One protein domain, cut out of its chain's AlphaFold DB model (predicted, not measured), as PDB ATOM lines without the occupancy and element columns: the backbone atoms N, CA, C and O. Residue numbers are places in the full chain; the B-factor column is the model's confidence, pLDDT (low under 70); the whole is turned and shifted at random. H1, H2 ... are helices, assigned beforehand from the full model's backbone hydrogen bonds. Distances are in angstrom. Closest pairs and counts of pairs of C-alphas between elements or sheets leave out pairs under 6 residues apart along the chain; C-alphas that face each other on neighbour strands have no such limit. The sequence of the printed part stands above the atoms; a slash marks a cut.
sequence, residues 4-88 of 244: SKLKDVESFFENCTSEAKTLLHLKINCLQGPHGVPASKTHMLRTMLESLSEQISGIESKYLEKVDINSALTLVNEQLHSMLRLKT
ATOM      1  N   SER A   4      42.803  17.107 -39.871       72.88
ATOM      2  CA  SER A   4      43.414  16.549 -38.657       72.88
ATOM      3  C   SER A   4      42.678  15.308 -38.149       72.88
ATOM      4  O   SER A   4      43.308  14.288 -37.901       72.88
ATOM      5  N   LYS A   5      41.340  15.342 -38.124       76.62
ATOM      6  CA  LYS A   5      40.511  14.208 -37.691       76.62
ATOM      7  C   LYS A   5      40.632  13.000 -38.619       76.62
ATOM      8  O   LYS A   5      40.456  11.879 -38.164       76.62
ATOM      9  N   LEU A   6      40.910  13.211 -39.908       74.12
ATOM     10  CA  LEU A   6      41.136  12.115 -40.854       74.12
ATOM     11  C   LEU A   6      42.431  11.363 -40.511       74.12
ATOM     12  O   LEU A   6      42.429  10.137 -40.450       74.12
ATOM     13  N   LYS A   7      43.501  12.106 -40.202       77.50
ATOM     14  CA  LYS A   7      44.782  11.540 -39.751       77.50
ATOM     15  C   LYS A   7      44.669  10.867 -38.384       77.50
ATOM     16  O   LYS A   7      45.267   9.818 -38.167       77.50
ATOM     17  N   ASP A   8      43.858  11.420 -37.482       80.00
ATOM     18  CA  ASP A   8      43.588  10.793 -36.184       80.00
ATOM     19  C   ASP A   8      42.923   9.418 -36.370       80.00
ATOM     20  O   ASP A   8      43.344   8.433 -35.762       80.00
ATOM     21  N   VAL A   9      41.934   9.322 -37.268       77.56
ATOM     22  CA  VAL A   9      41.261   8.057 -37.611       77.56
ATOM     23  C   VAL A   9      42.231   7.061 -38.250       77.56
ATOM     24  O   VAL A   9      42.226   5.885 -37.889       77.56
ATOM     25  N   GLU A  10      43.093   7.518 -39.156       77.69
ATOM     26  CA  GLU A  10      44.142   6.694 -39.765       77.69
ATOM     27  C   GLU A  10      45.082   6.107 -38.697       77.69
ATOM     28  O   GLU A  10      45.256   4.887 -38.627       77.69
ATOM     29  N   SER A  11      45.589   6.953 -37.794       81.88
ATOM     30  CA  SER A  11      46.477   6.540 -36.701       81.88
ATOM     31  C   SER A  11      45.805   5.565 -35.727       81.88
ATOM     32  O   SER A  11      46.432   4.628 -35.233       81.88
ATOM     33  N   PHE A  12      44.502   5.727 -35.486       81.44
ATOM     34  CA  PHE A  12      43.725   4.796 -34.676       81.44
ATOM     35  C   PHE A  12      43.692   3.399 -35.312       81.44
ATOM     36  O   PHE A  12      43.959   2.407 -34.632       81.44
ATOM     37  N   PHE A  13      43.444   3.305 -36.624       77.88
ATOM     38  CA  PHE A  13      43.495   2.026 -37.332       77.88
ATOM     39  C   PHE A  13      44.901   1.406 -37.310       77.88
ATOM     40  O   PHE A  13      45.028   0.189 -37.149       77.88
ATOM     41  N   GLU A  14      45.966   2.203 -37.422       78.62
ATOM     42  CA  GLU A  14      47.339   1.699 -37.274       78.62
ATOM     43  C   GLU A  14      47.594   1.104 -35.890       78.62
ATOM     44  O   GLU A  14      48.125  -0.004 -35.779       78.62
ATOM     45  N   ASN A  15      47.167   1.803 -34.841       82.00
ATOM     46  CA  ASN A  15      47.348   1.359 -33.465       82.00
ATOM     47  C   ASN A  15      46.579   0.064 -33.199       82.00
ATOM     48  O   ASN A  15      47.176  -0.914 -32.754       82.00
ATOM     49  N   CYS A  16      45.298  -0.000 -33.574       78.38
ATOM     50  CA  CYS A  16      44.491  -1.207 -33.395       78.38
ATOM     51  C   CYS A  16      45.035  -2.400 -34.193       78.38
ATOM     52  O   CYS A  16      45.047  -3.529 -33.703       78.38
ATOM     53  N   THR A  17      45.500  -2.179 -35.428       76.62
ATOM     54  CA  THR A  17      46.071  -3.269 -36.236       76.62
ATOM     55  C   THR A  17      47.420  -3.739 -35.704       76.62
ATOM     56  O   THR A  17      47.719  -4.930 -35.793       76.62
ATOM     57  N   SER A  18      48.219  -2.840 -35.134       77.69
ATOM     58  CA  SER A  18      49.495  -3.174 -34.503       77.69
ATOM     59  C   SER A  18      49.287  -3.935 -33.196       77.69
ATOM     60  O   SER A  18      49.906  -4.976 -32.997       77.69
ATOM     61  N   GLU A  19      48.353  -3.486 -32.358       80.50
ATOM     62  CA  GLU A  19      47.978  -4.142 -31.104       80.50
ATOM     63  C   GLU A  19      47.397  -5.544 -31.341       80.50
ATOM     64  O   GLU A  19      47.802  -6.515 -30.705       80.50
ATOM     65  N   ALA A  20      46.518  -5.703 -32.333       74.56
ATOM     66  CA  ALA A  20      46.003  -7.020 -32.700       74.56
ATOM     67  C   ALA A  20      47.123  -7.980 -33.147       74.56
ATOM     68  O   ALA A  20      47.094  -9.172 -32.837       74.56
ATOM     69  N   LYS A  21      48.141  -7.474 -33.855       73.50
ATOM     70  CA  LYS A  21      49.284  -8.284 -34.306       73.50
ATOM     71  C   LYS A  21      50.214  -8.673 -33.160       73.50
ATOM     72  O   LYS A  21      50.704  -9.803 -33.166       73.50
ATOM     73  N   THR A  22      50.455  -7.778 -32.199       80.00
ATOM     74  CA  THR A  22      51.283  -8.084 -31.023       80.00
ATOM     75  C   THR A  22      50.599  -9.104 -30.121       80.00
ATOM     76  O   THR A  22      51.239 -10.084 -29.746       80.00
ATOM     77  N   LEU A  23      49.299  -8.935 -29.853       81.06
ATOM     78  CA  LEU A  23      48.506  -9.855 -29.028       81.06
ATOM     79  C   LEU A  23      48.421 -11.267 -29.618       81.06
ATOM     80  O   LEU A  23      48.418 -12.248 -28.879       81.06
ATOM     81  N   LEU A  24      48.365 -11.382 -30.946       74.62
ATOM     82  CA  LEU A  24      48.228 -12.666 -31.639       74.62
ATOM     83  C   LEU A  24      49.570 -13.264 -32.096       74.62
ATOM     84  O   LEU A  24      49.575 -14.288 -32.779       74.62
ATOM     85  N   HIS A  25      50.705 -12.642 -31.743       76.12
ATOM     86  CA  HIS A  25      52.055 -13.047 -32.168       76.12
ATOM     87  C   HIS A  25      52.179 -13.278 -33.685       76.12
ATOM     88  O   HIS A  25      52.828 -14.218 -34.154       76.12
ATOM     89  N   LEU A  26      51.532 -12.423 -34.478       69.44
ATOM     90  CA  LEU A  26      51.470 -12.574 -35.928       69.44
ATOM     91  C   LEU A  26      52.633 -11.863 -36.612       69.44
ATOM     92  O   LEU A  26      53.116 -10.822 -36.172       69.44
ATOM     93  N   LYS A  27      53.040 -12.390 -37.770       69.00
ATOM     94  CA  LYS A  27      53.945 -11.669 -38.672       69.00
ATOM     95  C   LYS A  27      53.279 -10.372 -39.148       69.00
ATOM     96  O   LYS A  27      52.078 -10.348 -39.408       69.00
ATOM     97  N   ILE A  28      54.088  -9.331 -39.352       63.53
ATOM     98  CA  ILE A  28      53.659  -7.964 -39.712       63.53
ATOM     99  C   ILE A  28      52.703  -7.933 -40.922       63.53
ATOM    100  O   ILE A  28      51.775  -7.127 -40.940       63.53
ATOM    101  N   ASN A  29      52.860  -8.854 -41.878       63.00
ATOM    102  CA  ASN A  29      52.074  -8.911 -43.118       63.00
ATOM    103  C   ASN A  29      50.958  -9.973 -43.111       63.00
ATOM    104  O   ASN A  29      50.410 -10.302 -44.161       63.00
ATOM    105  N   CYS A  30      50.628 -10.549 -41.954       61.12
ATOM    106  CA  CYS A  30      49.556 -11.533 -41.866       61.12
ATOM    107  C   CYS A  30      48.190 -10.830 -41.949       61.12
ATOM    108  O   CYS A  30      47.757 -10.197 -40.989       61.12
ATOM    109  N   LEU A  31      47.539 -10.913 -43.113       58.12
ATOM    110  CA  LEU A  31      46.220 -10.318 -43.396       58.12
ATOM    111  C   LEU A  31      45.069 -11.336 -43.320       58.12
ATOM    112  O   LEU A  31      43.918 -10.999 -43.609       58.12
ATOM    113  N   GLN A  32      45.390 -12.589 -42.984       58.91
ATOM    114  CA  GLN A  32      44.435 -13.674 -42.778       58.91
ATOM    115  C   GLN A  32      44.929 -14.597 -41.669       58.91
ATOM    116  O   GLN A  32      46.031 -15.135 -41.741       58.91
ATOM    117  N   GLY A  33      44.104 -14.791 -40.646       57.31
ATOM    118  CA  GLY A  33      44.404 -15.679 -39.532       57.31
ATOM    119  C   GLY A  33      43.164 -15.947 -38.671       57.31
ATOM    120  O   GLY A  33      42.059 -15.584 -39.083       57.31
ATOM    121  N   PRO A  34      43.328 -16.597 -37.504       59.28
ATOM    122  CA  PRO A  34      42.231 -16.895 -36.579       59.28
ATOM    123  C   PRO A  34      41.506 -15.621 -36.100       59.28
ATOM    124  O   PRO A  34      41.957 -14.505 -36.349       59.28
ATOM    125  N   HIS A  35      40.355 -15.766 -35.435       58.94
ATOM    126  CA  HIS A  35      39.556 -14.626 -34.959       58.94
ATOM    127  C   HIS A  35      40.426 -13.535 -34.301       58.94
ATOM    128  O   HIS A  35      41.190 -13.821 -33.385       58.94
ATOM    129  N   GLY A  36      40.310 -12.292 -34.788       60.62
ATOM    130  CA  GLY A  36      41.063 -11.134 -34.285       60.62
ATOM    131  C   GLY A  36      42.176 -10.611 -35.203       60.62
ATOM    132  O   GLY A  36      42.680  -9.520 -34.957       60.62
ATOM    133  N   VAL A  37      42.544 -11.318 -36.282       64.31
ATOM    134  CA  VAL A  37      43.512 -10.793 -37.268       64.31
ATOM    135  C   VAL A  37      42.877  -9.685 -38.119       64.31
ATOM    136  O   VAL A  37      41.762  -9.878 -38.612       64.31
ATOM    137  N   PRO A  38      43.574  -8.553 -38.360       65.31
ATOM    138  CA  PRO A  38      43.112  -7.527 -39.287       65.31
ATOM    139  C   PRO A  38      42.797  -8.119 -40.660       65.31
ATOM    140  O   PRO A  38      43.660  -8.710 -41.310       65.31
ATOM    141  N   ALA A  39      41.555  -7.953 -41.113       67.25
ATOM    142  CA  ALA A  39      41.151  -8.434 -42.421       67.25
ATOM    143  C   ALA A  39      41.865  -7.639 -43.522       67.25
ATOM    144  O   ALA A  39      42.077  -6.432 -43.404       67.25
ATOM    145  N   SER A  40      42.128  -8.281 -44.662       67.06
ATOM    146  CA  SER A  40      42.621  -7.594 -45.870       67.06
ATOM    147  C   SER A  40      41.775  -6.358 -46.248       67.06
ATOM    148  O   SER A  40      42.316  -5.359 -46.717       67.06
ATOM    149  N   LYS A  41      40.467  -6.380 -45.955       69.75
ATOM    150  CA  LYS A  41      39.547  -5.247 -46.159       69.75
ATOM    151  C   LYS A  41      39.888  -4.025 -45.294       69.75
ATOM    152  O   LYS A  41      39.724  -2.900 -45.749       69.75
ATOM    153  N   THR A  42      40.393  -4.235 -44.081       69.81
ATOM    154  CA  THR A  42      40.831  -3.160 -43.177       69.81
ATOM    155  C   THR A  42      42.063  -2.447 -43.732       69.81
ATOM    156  O   THR A  42      42.164  -1.229 -43.640       69.81
ATOM    157  N   HIS A  43      42.972  -3.188 -44.372       70.19
ATOM    158  CA  HIS A  43      44.130  -2.593 -45.038       70.19
ATOM    159  C   HIS A  43      43.726  -1.792 -46.284       70.19
ATOM    160  O   HIS A  43      44.211  -0.686 -46.477       70.19
ATOM    161  N   MET A  44      42.774  -2.305 -47.070       72.00
ATOM    162  CA  MET A  44      42.215  -1.590 -48.221       72.00
ATOM    163  C   MET A  44      41.598  -0.246 -47.797       72.00
ATOM    164  O   MET A  44      41.920   0.782 -48.385       72.00
ATOM    165  N   LEU A  45      40.781  -0.238 -46.736       75.00
ATOM    166  CA  LEU A  45      40.186   0.986 -46.184       75.00
ATOM    167  C   LEU A  45      41.247   2.032 -45.815       75.00
ATOM    168  O   LEU A  45      41.095   3.202 -46.154       75.00
ATOM    169  N   ARG A  46      42.347   1.603 -45.192       75.56
ATOM    170  CA  ARG A  46      43.475   2.475 -44.856       75.56
ATOM    171  C   ARG A  46      44.105   3.117 -46.096       75.56
ATOM    172  O   ARG A  46      44.213   4.335 -46.135       75.56
ATOM    173  N   THR A  47      44.465   2.330 -47.110       76.81
ATOM    174  CA  THR A  47      45.121   2.848 -48.327       76.81
ATOM    175  C   THR A  47      44.271   3.905 -49.041       76.81
ATOM    176  O   THR A  47      44.796   4.837 -49.642       76.81
ATOM    177  N   MET A  48      42.942   3.805 -48.961       77.25
ATOM    178  CA  MET A  48      42.060   4.834 -49.521       77.25
ATOM    179  C   MET A  48      41.930   6.076 -48.646       77.25
ATOM    180  O   MET A  48      41.804   7.162 -49.198       77.25
ATOM    181  N   LEU A  49      41.967   5.950 -47.315       80.06
ATOM    182  CA  LEU A  49      42.020   7.124 -46.437       80.06
ATOM    183  C   LEU A  49      43.328   7.901 -46.634       80.06
ATOM    184  O   LEU A  49      43.292   9.128 -46.701       80.06
ATOM    185  N   GLU A  50      44.447   7.193 -46.807       80.44
ATOM    186  CA  GLU A  50      45.741   7.772 -47.194       80.44
ATOM    187  C   GLU A  50      45.619   8.505 -48.542       80.44
ATOM    188  O   GLU A  50      45.930   9.693 -48.633       80.44
ATOM    189  N   SER A  51      45.057   7.850 -49.563       81.31
ATOM    190  CA  SER A  51      44.849   8.463 -50.882       81.31
ATOM    191  C   SER A  51      43.921   9.686 -50.838       81.31
ATOM    192  O   SER A  51      44.198  10.692 -51.490       81.31
ATOM    193  N   LEU A  52      42.855   9.648 -50.034       81.81
ATOM    194  CA  LEU A  52      41.957  10.786 -49.821       81.81
ATOM    195  C   LEU A  52      42.697  11.950 -49.144       81.81
ATOM    196  O   LEU A  52      42.543  13.104 -49.539       81.81
ATOM    197  N   SER A  53      43.511  11.652 -48.131       80.62
ATOM    198  CA  SER A  53      44.336  12.634 -47.420       80.62
ATOM    199  C   SER A  53      45.312  13.331 -48.374       80.62
ATOM    200  O   SER A  53      45.401  14.561 -48.378       80.62
ATOM    201  N   GLU A  54      45.978  12.564 -49.242       82.88
ATOM    202  CA  GLU A  54      46.868  13.084 -50.284       82.88
ATOM    203  C   GLU A  54      46.117  13.952 -51.298       82.88
ATOM    204  O   GLU A  54      46.532  15.081 -51.568       82.88
ATOM    205  N   GLN A  55      44.977  13.475 -51.807       81.69
ATOM    206  CA  GLN A  55      44.154  14.220 -52.760       81.69
ATOM    207  C   GLN A  55      43.677  15.549 -52.179       81.69
ATOM    208  O   GLN A  55      43.795  16.574 -52.842       81.69
ATOM    209  N   ILE A  56      43.207  15.558 -50.928       79.81
ATOM    210  CA  ILE A  56      42.775  16.782 -50.245       79.81
ATOM    211  C   ILE A  56      43.965  17.720 -49.995       79.81
ATOM    212  O   ILE A  56      43.820  18.934 -50.125       79.81
ATOM    213  N   SER A  57      45.149  17.183 -49.682       79.06
ATOM    214  CA  SER A  57      46.360  17.993 -49.486       79.06
ATOM    215  C   SER A  57      46.865  18.672 -50.766       79.06
ATOM    216  O   SER A  57      47.521  19.708 -50.684       79.06
ATOM    217  N   GLY A  58      46.531  18.119 -51.937       79.88
ATOM    218  CA  GLY A  58      46.858  18.688 -53.246       79.88
ATOM    219  C   GLY A  58      45.895  19.781 -53.723       79.88
ATOM    220  O   GLY A  58      46.149  20.402 -54.756       79.88
ATOM    221  N   ILE A  59      44.797  20.030 -53.004       82.25
ATOM    222  CA  ILE A  59      43.804  21.048 -53.369       82.25
ATOM    223  C   ILE A  59      44.322  22.443 -52.997       82.25
ATOM    224  O   ILE A  59      44.815  22.677 -51.893       82.25
ATOM    225  N   GLU A  60      44.173  23.404 -53.913       76.62
ATOM    226  CA  GLU A  60      44.501  24.810 -53.652       76.62
ATOM    227  C   GLU A  60      43.673  25.343 -52.465       76.62
ATOM    228  O   GLU A  60      42.458  25.134 -52.399       76.62
ATOM    229  N   SER A  61      44.311  26.065 -51.534       75.19
ATOM    230  CA  SER A  61      43.722  26.435 -50.229       75.19
ATOM    231  C   SER A  61      42.367  27.148 -50.316       75.19
ATOM    232  O   SER A  61      41.548  27.032 -49.408       75.19
ATOM    233  N   LYS A  62      42.097  27.828 -51.436       78.50
ATOM    234  CA  LYS A  62      40.839  28.528 -51.736       78.50
ATOM    235  C   LYS A  62      39.619  27.607 -51.817       78.50
ATOM    236  O   LYS A  62      38.499  28.063 -51.606       78.50
ATOM    237  N   TYR A  63      39.816  26.335 -52.158       76.25
ATOM    238  CA  TYR A  63      38.731  25.360 -52.284       76.25
ATOM    239  C   TYR A  63      38.591  24.486 -51.042       76.25
ATOM    240  O   TYR A  63      37.556  23.850 -50.873       76.25
ATOM    241  N   LEU A  64      39.578  24.503 -50.141       74.56
ATOM    242  CA  LEU A  64      39.586  23.690 -48.927       74.56
ATOM    243  C   LEU A  64      38.382  23.985 -48.020       74.56
ATOM    244  O   LEU A  64      37.815  23.070 -47.435       74.56
ATOM    245  N   GLU A  65      37.952  25.249 -47.957       77.00
ATOM    246  CA  GLU A  65      36.765  25.665 -47.194       77.00
ATOM    247  C   GLU A  65      35.445  25.166 -47.801       77.00
ATOM    248  O   GLU A  65      34.439  25.085 -47.100       77.00
ATOM    249  N   LYS A  66      35.437  24.818 -49.093       80.06
ATOM    250  CA  LYS A  66      34.255  24.304 -49.803       80.06
ATOM    251  C   LYS A  66      34.207  22.778 -49.862       80.06
ATOM    252  O   LYS A  66      33.179  22.227 -50.246       80.06
ATOM    253  N   VAL A  67      35.301  22.097 -49.524       77.44
ATOM    254  CA  VAL A  67      35.368  20.634 -49.555       77.44
ATOM    255  C   VAL A  67      34.690  20.078 -48.310       77.44
ATOM    256  O   VAL A  67      35.221  20.144 -47.200       77.44
ATOM    257  N   ASP A  68      33.521  19.475 -48.503       82.25
ATOM    258  CA  ASP A  68      32.912  18.655 -47.468       82.25
ATOM    259  C   ASP A  68      33.568  17.270 -47.430       82.25
ATOM    260  O   ASP A  68      33.370  16.417 -48.299       82.25
ATOM    261  N   ILE A  69      34.343  17.038 -46.371       79.62
ATOM    262  CA  ILE A  69      35.028  15.767 -46.126       79.62
ATOM    263  C   ILE A  69      34.030  14.605 -46.011       79.62
ATOM    264  O   ILE A  69      34.359  13.498 -46.426       79.62
ATOM    265  N   ASN A  70      32.816  14.826 -45.491       80.00
ATOM    266  CA  ASN A  70      31.832  13.748 -45.349       80.00
ATOM    267  C   ASN A  70      31.349  13.255 -46.718       80.00
ATOM    268  O   ASN A  70      31.286  12.048 -46.959       80.00
ATOM    269  N   SER A  71      31.069  14.185 -47.631       82.81
ATOM    270  CA  SER A  71      30.737  13.877 -49.023       82.81
ATOM    271  C   SER A  71      31.885  13.146 -49.729       82.81
ATOM    272  O   SER A  71      31.659  12.140 -50.398       82.81
ATOM    273  N   ALA A  72      33.133  13.572 -49.513       79.12
ATOM    274  CA  ALA A  72      34.305  12.907 -50.087       79.12
ATOM    275  C   ALA A  72      34.488  11.468 -49.560       79.12
ATOM    276  O   ALA A  72      34.790  10.548 -50.316       79.12
ATOM    277  N   LEU A  73      34.240  11.249 -48.266       78.50
ATOM    278  CA  LEU A  73      34.302   9.927 -47.641       78.50
ATOM    279  C   LEU A  73      33.159   9.018 -48.120       78.50
ATOM    280  O   LEU A  73      33.355   7.816 -48.303       78.50
ATOM    281  N   THR A  74      31.990   9.604 -48.388       81.56
ATOM    282  CA  THR A  74      30.844   8.911 -48.993       81.56
ATOM    283  C   THR A  74      31.175   8.453 -50.411       81.56
ATOM    284  O   THR A  74      30.986   7.279 -50.713       81.56
ATOM    285  N   LEU A  75      31.778   9.316 -51.236       83.00
ATOM    286  CA  LEU A  75      32.245   8.953 -52.580       83.00
ATOM    287  C   LEU A  75      33.278   7.821 -52.553       83.00
ATOM    288  O   LEU A  75      33.184   6.881 -53.338       83.00
ATOM    289  N   VAL A  76      34.234   7.853 -51.617       76.94
ATOM    290  CA  VAL A  76      35.195   6.748 -51.444       76.94
ATOM    291  C   VAL A  76      34.490   5.456 -51.032       76.94
ATOM    292  O   VAL A  76      34.830   4.383 -51.531       76.94
ATOM    293  N   ASN A  77      33.485   5.532 -50.156       77.00
ATOM    294  CA  ASN A  77      32.701   4.366 -49.764       77.00
ATOM    295  C   ASN A  77      31.866   3.804 -50.933       77.00
ATOM    296  O   ASN A  77      31.781   2.592 -51.122       77.00
ATOM    297  N   GLU A  78      31.281   4.663 -51.764       77.50
ATOM    298  CA  GLU A  78      30.563   4.260 -52.977       77.50
ATOM    299  C   GLU A  78      31.497   3.638 -54.013       77.50
ATOM    300  O   GLU A  78      31.172   2.605 -54.605       77.50
ATOM    301  N   GLN A  79      32.690   4.206 -54.191       76.69
ATOM    302  CA  GLN A  79      33.732   3.636 -55.035       76.69
ATOM    303  C   GLN A  79      34.160   2.255 -54.524       76.69
ATOM    304  O   GLN A  79      34.300   1.319 -55.312       76.69
ATOM    305  N   LEU A  80      34.279   2.090 -53.206       67.12
ATOM    306  CA  LEU A  80      34.514   0.806 -52.551       67.12
ATOM    307  C   LEU A  80      33.424  -0.211 -52.864       67.12
ATOM    308  O   LEU A  80      33.711  -1.330 -53.294       67.12
ATOM    309  N   HIS A  81      32.168   0.175 -52.666       65.38
ATOM    310  CA  HIS A  81      31.033  -0.681 -52.967       65.38
ATOM    311  C   HIS A  81      30.960  -1.018 -54.458       65.38
ATOM    312  O   HIS A  81      30.650  -2.157 -54.793       65.38
ATOM    313  N   SER A  82      31.323  -0.091 -55.342       71.00
ATOM    314  CA  SER A  82      31.377  -0.309 -56.790       71.00
ATOM    315  C   SER A  82      32.489  -1.287 -57.177       71.00
ATOM    316  O   SER A  82      32.242  -2.249 -57.899       71.00
ATOM    317  N   MET A  83      33.698  -1.133 -56.631       62.97
ATOM    318  CA  MET A  83      34.809  -2.068 -56.852       62.97
ATOM    319  C   MET A  83      34.546  -3.460 -56.267       62.97
ATOM    320  O   MET A  83      34.969  -4.468 -56.834       62.97
ATOM    321  N   LEU A  84      33.843  -3.541 -55.136       57.88
ATOM    322  CA  LEU A  84      33.411  -4.814 -54.561       57.88
ATOM    323  C   LEU A  84      32.332  -5.473 -55.426       57.88
ATOM    324  O   LEU A  84      32.390  -6.685 -55.632       57.88
ATOM    325  N   ARG A  85      31.409  -4.679 -55.980       56.59
ATOM    326  CA  ARG A  85      30.411  -5.132 -56.957       56.59
ATOM    327  C   ARG A  85      31.022  -5.540 -58.291       56.59
ATOM    328  O   ARG A  85      30.397  -6.320 -58.974       56.59
ATOM    329  N   LEU A  86      32.221  -5.078 -58.642       54.16
ATOM    330  CA  LEU A  86      32.958  -5.541 -59.827       54.16
ATOM    331  C   LEU A  86      33.599  -6.928 -59.641       54.16
ATOM    332  O   LEU A  86      33.948  -7.571 -60.626       54.16
ATOM    333  N   LYS A  87      33.782  -7.403 -58.398       49.22
ATOM    334  CA  LYS A  87      34.322  -8.751 -58.118       49.22
ATOM    335  C   LYS A  87      33.263  -9.847 -58.092       49.22
ATOM    336  O   LYS A  87      33.592 -11.010 -58.298       49.22
ATOM    337  N   THR A  88      32.023  -9.499 -57.790       51.03
ATOM    338  CA  THR A  88      30.869 -10.359 -58.050       51.03
ATOM    339  C   THR A  88      30.381 -10.011 -59.439       51.03
ATOM    340  O   THR A  88      30.076  -8.849 -59.648       51.03
TER     341      THR A  88
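This is residues 4 to 88 of the 244 residues of an uncharacterized protein of Mytilus coruscus (UniProt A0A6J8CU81). The model is a flat, loose zigzag of three long helices: H1 and H2 make a helical hairpin, and H4 folds back past H2 at a slant. The long loop of residues 24 to 39 joins H1 to H2 at one end, the short H3 marks the turn at the other, and residues 81 to 88 stick out free. The printed part has 85 residues, with four named helices in the order H1, H2, H3, H4 and no named strand; its class is all helix. It is loose, with a radius of gyration of the C-alphas of 15.4 A, and spans 47 by 33 by 16 A.

H1, residues 4 to 23, and H2, residues 40 to 57, form a helical hairpin at a shallow tilt of 26 degrees, running opposite ways. They touch through residues 6 to 13 of H1 and 46 to 53 of H2 alone; their closest C-alphas, of Glu 10 and Arg 46, are 6.6 A apart. H3, residues 61 to 64, is close to H2 but not clearly touching, with the closest C-alphas, of Ile 56 and Leu 64, 7.7 A apart. H4, residues 69 to 85, is close to H2 but not clearly touching; the closest C-alphas, of Met 48 and Val 76, are 7.4 A apart. H2 and H4 run opposite ways at a steep tilt of 41 degrees. H1 is apart from H3 and H4, and H3 is apart from H4. In H1, H2 and H4 every O i to N i+4 pair is within hydrogen-bond range; H3 is too short for such a pair.

H1 begins at C-alpha 4, (43.414, 16.549, -38.657), and is 28.6 A long from first to last C-alpha. H2 begins at C-alpha 40, (42.621, -7.594, -45.870), and measures 26.1 A. H3 has four residues. H4 measures 24.0 A and ends at C-alpha 85, (30.411, -5.132, -56.957).

The two C-alphas farthest apart, of Pro 34 and Lys 62, are 47.9 A apart. The printed part has no cut. The link from H1 to H2 is long; those from H2 to H3 and from H3 to H4 are tight. The mean pLDDT of the printed part is 73.4, with residues 26 to 42, 80 to 81 and 83 to 88 under 70.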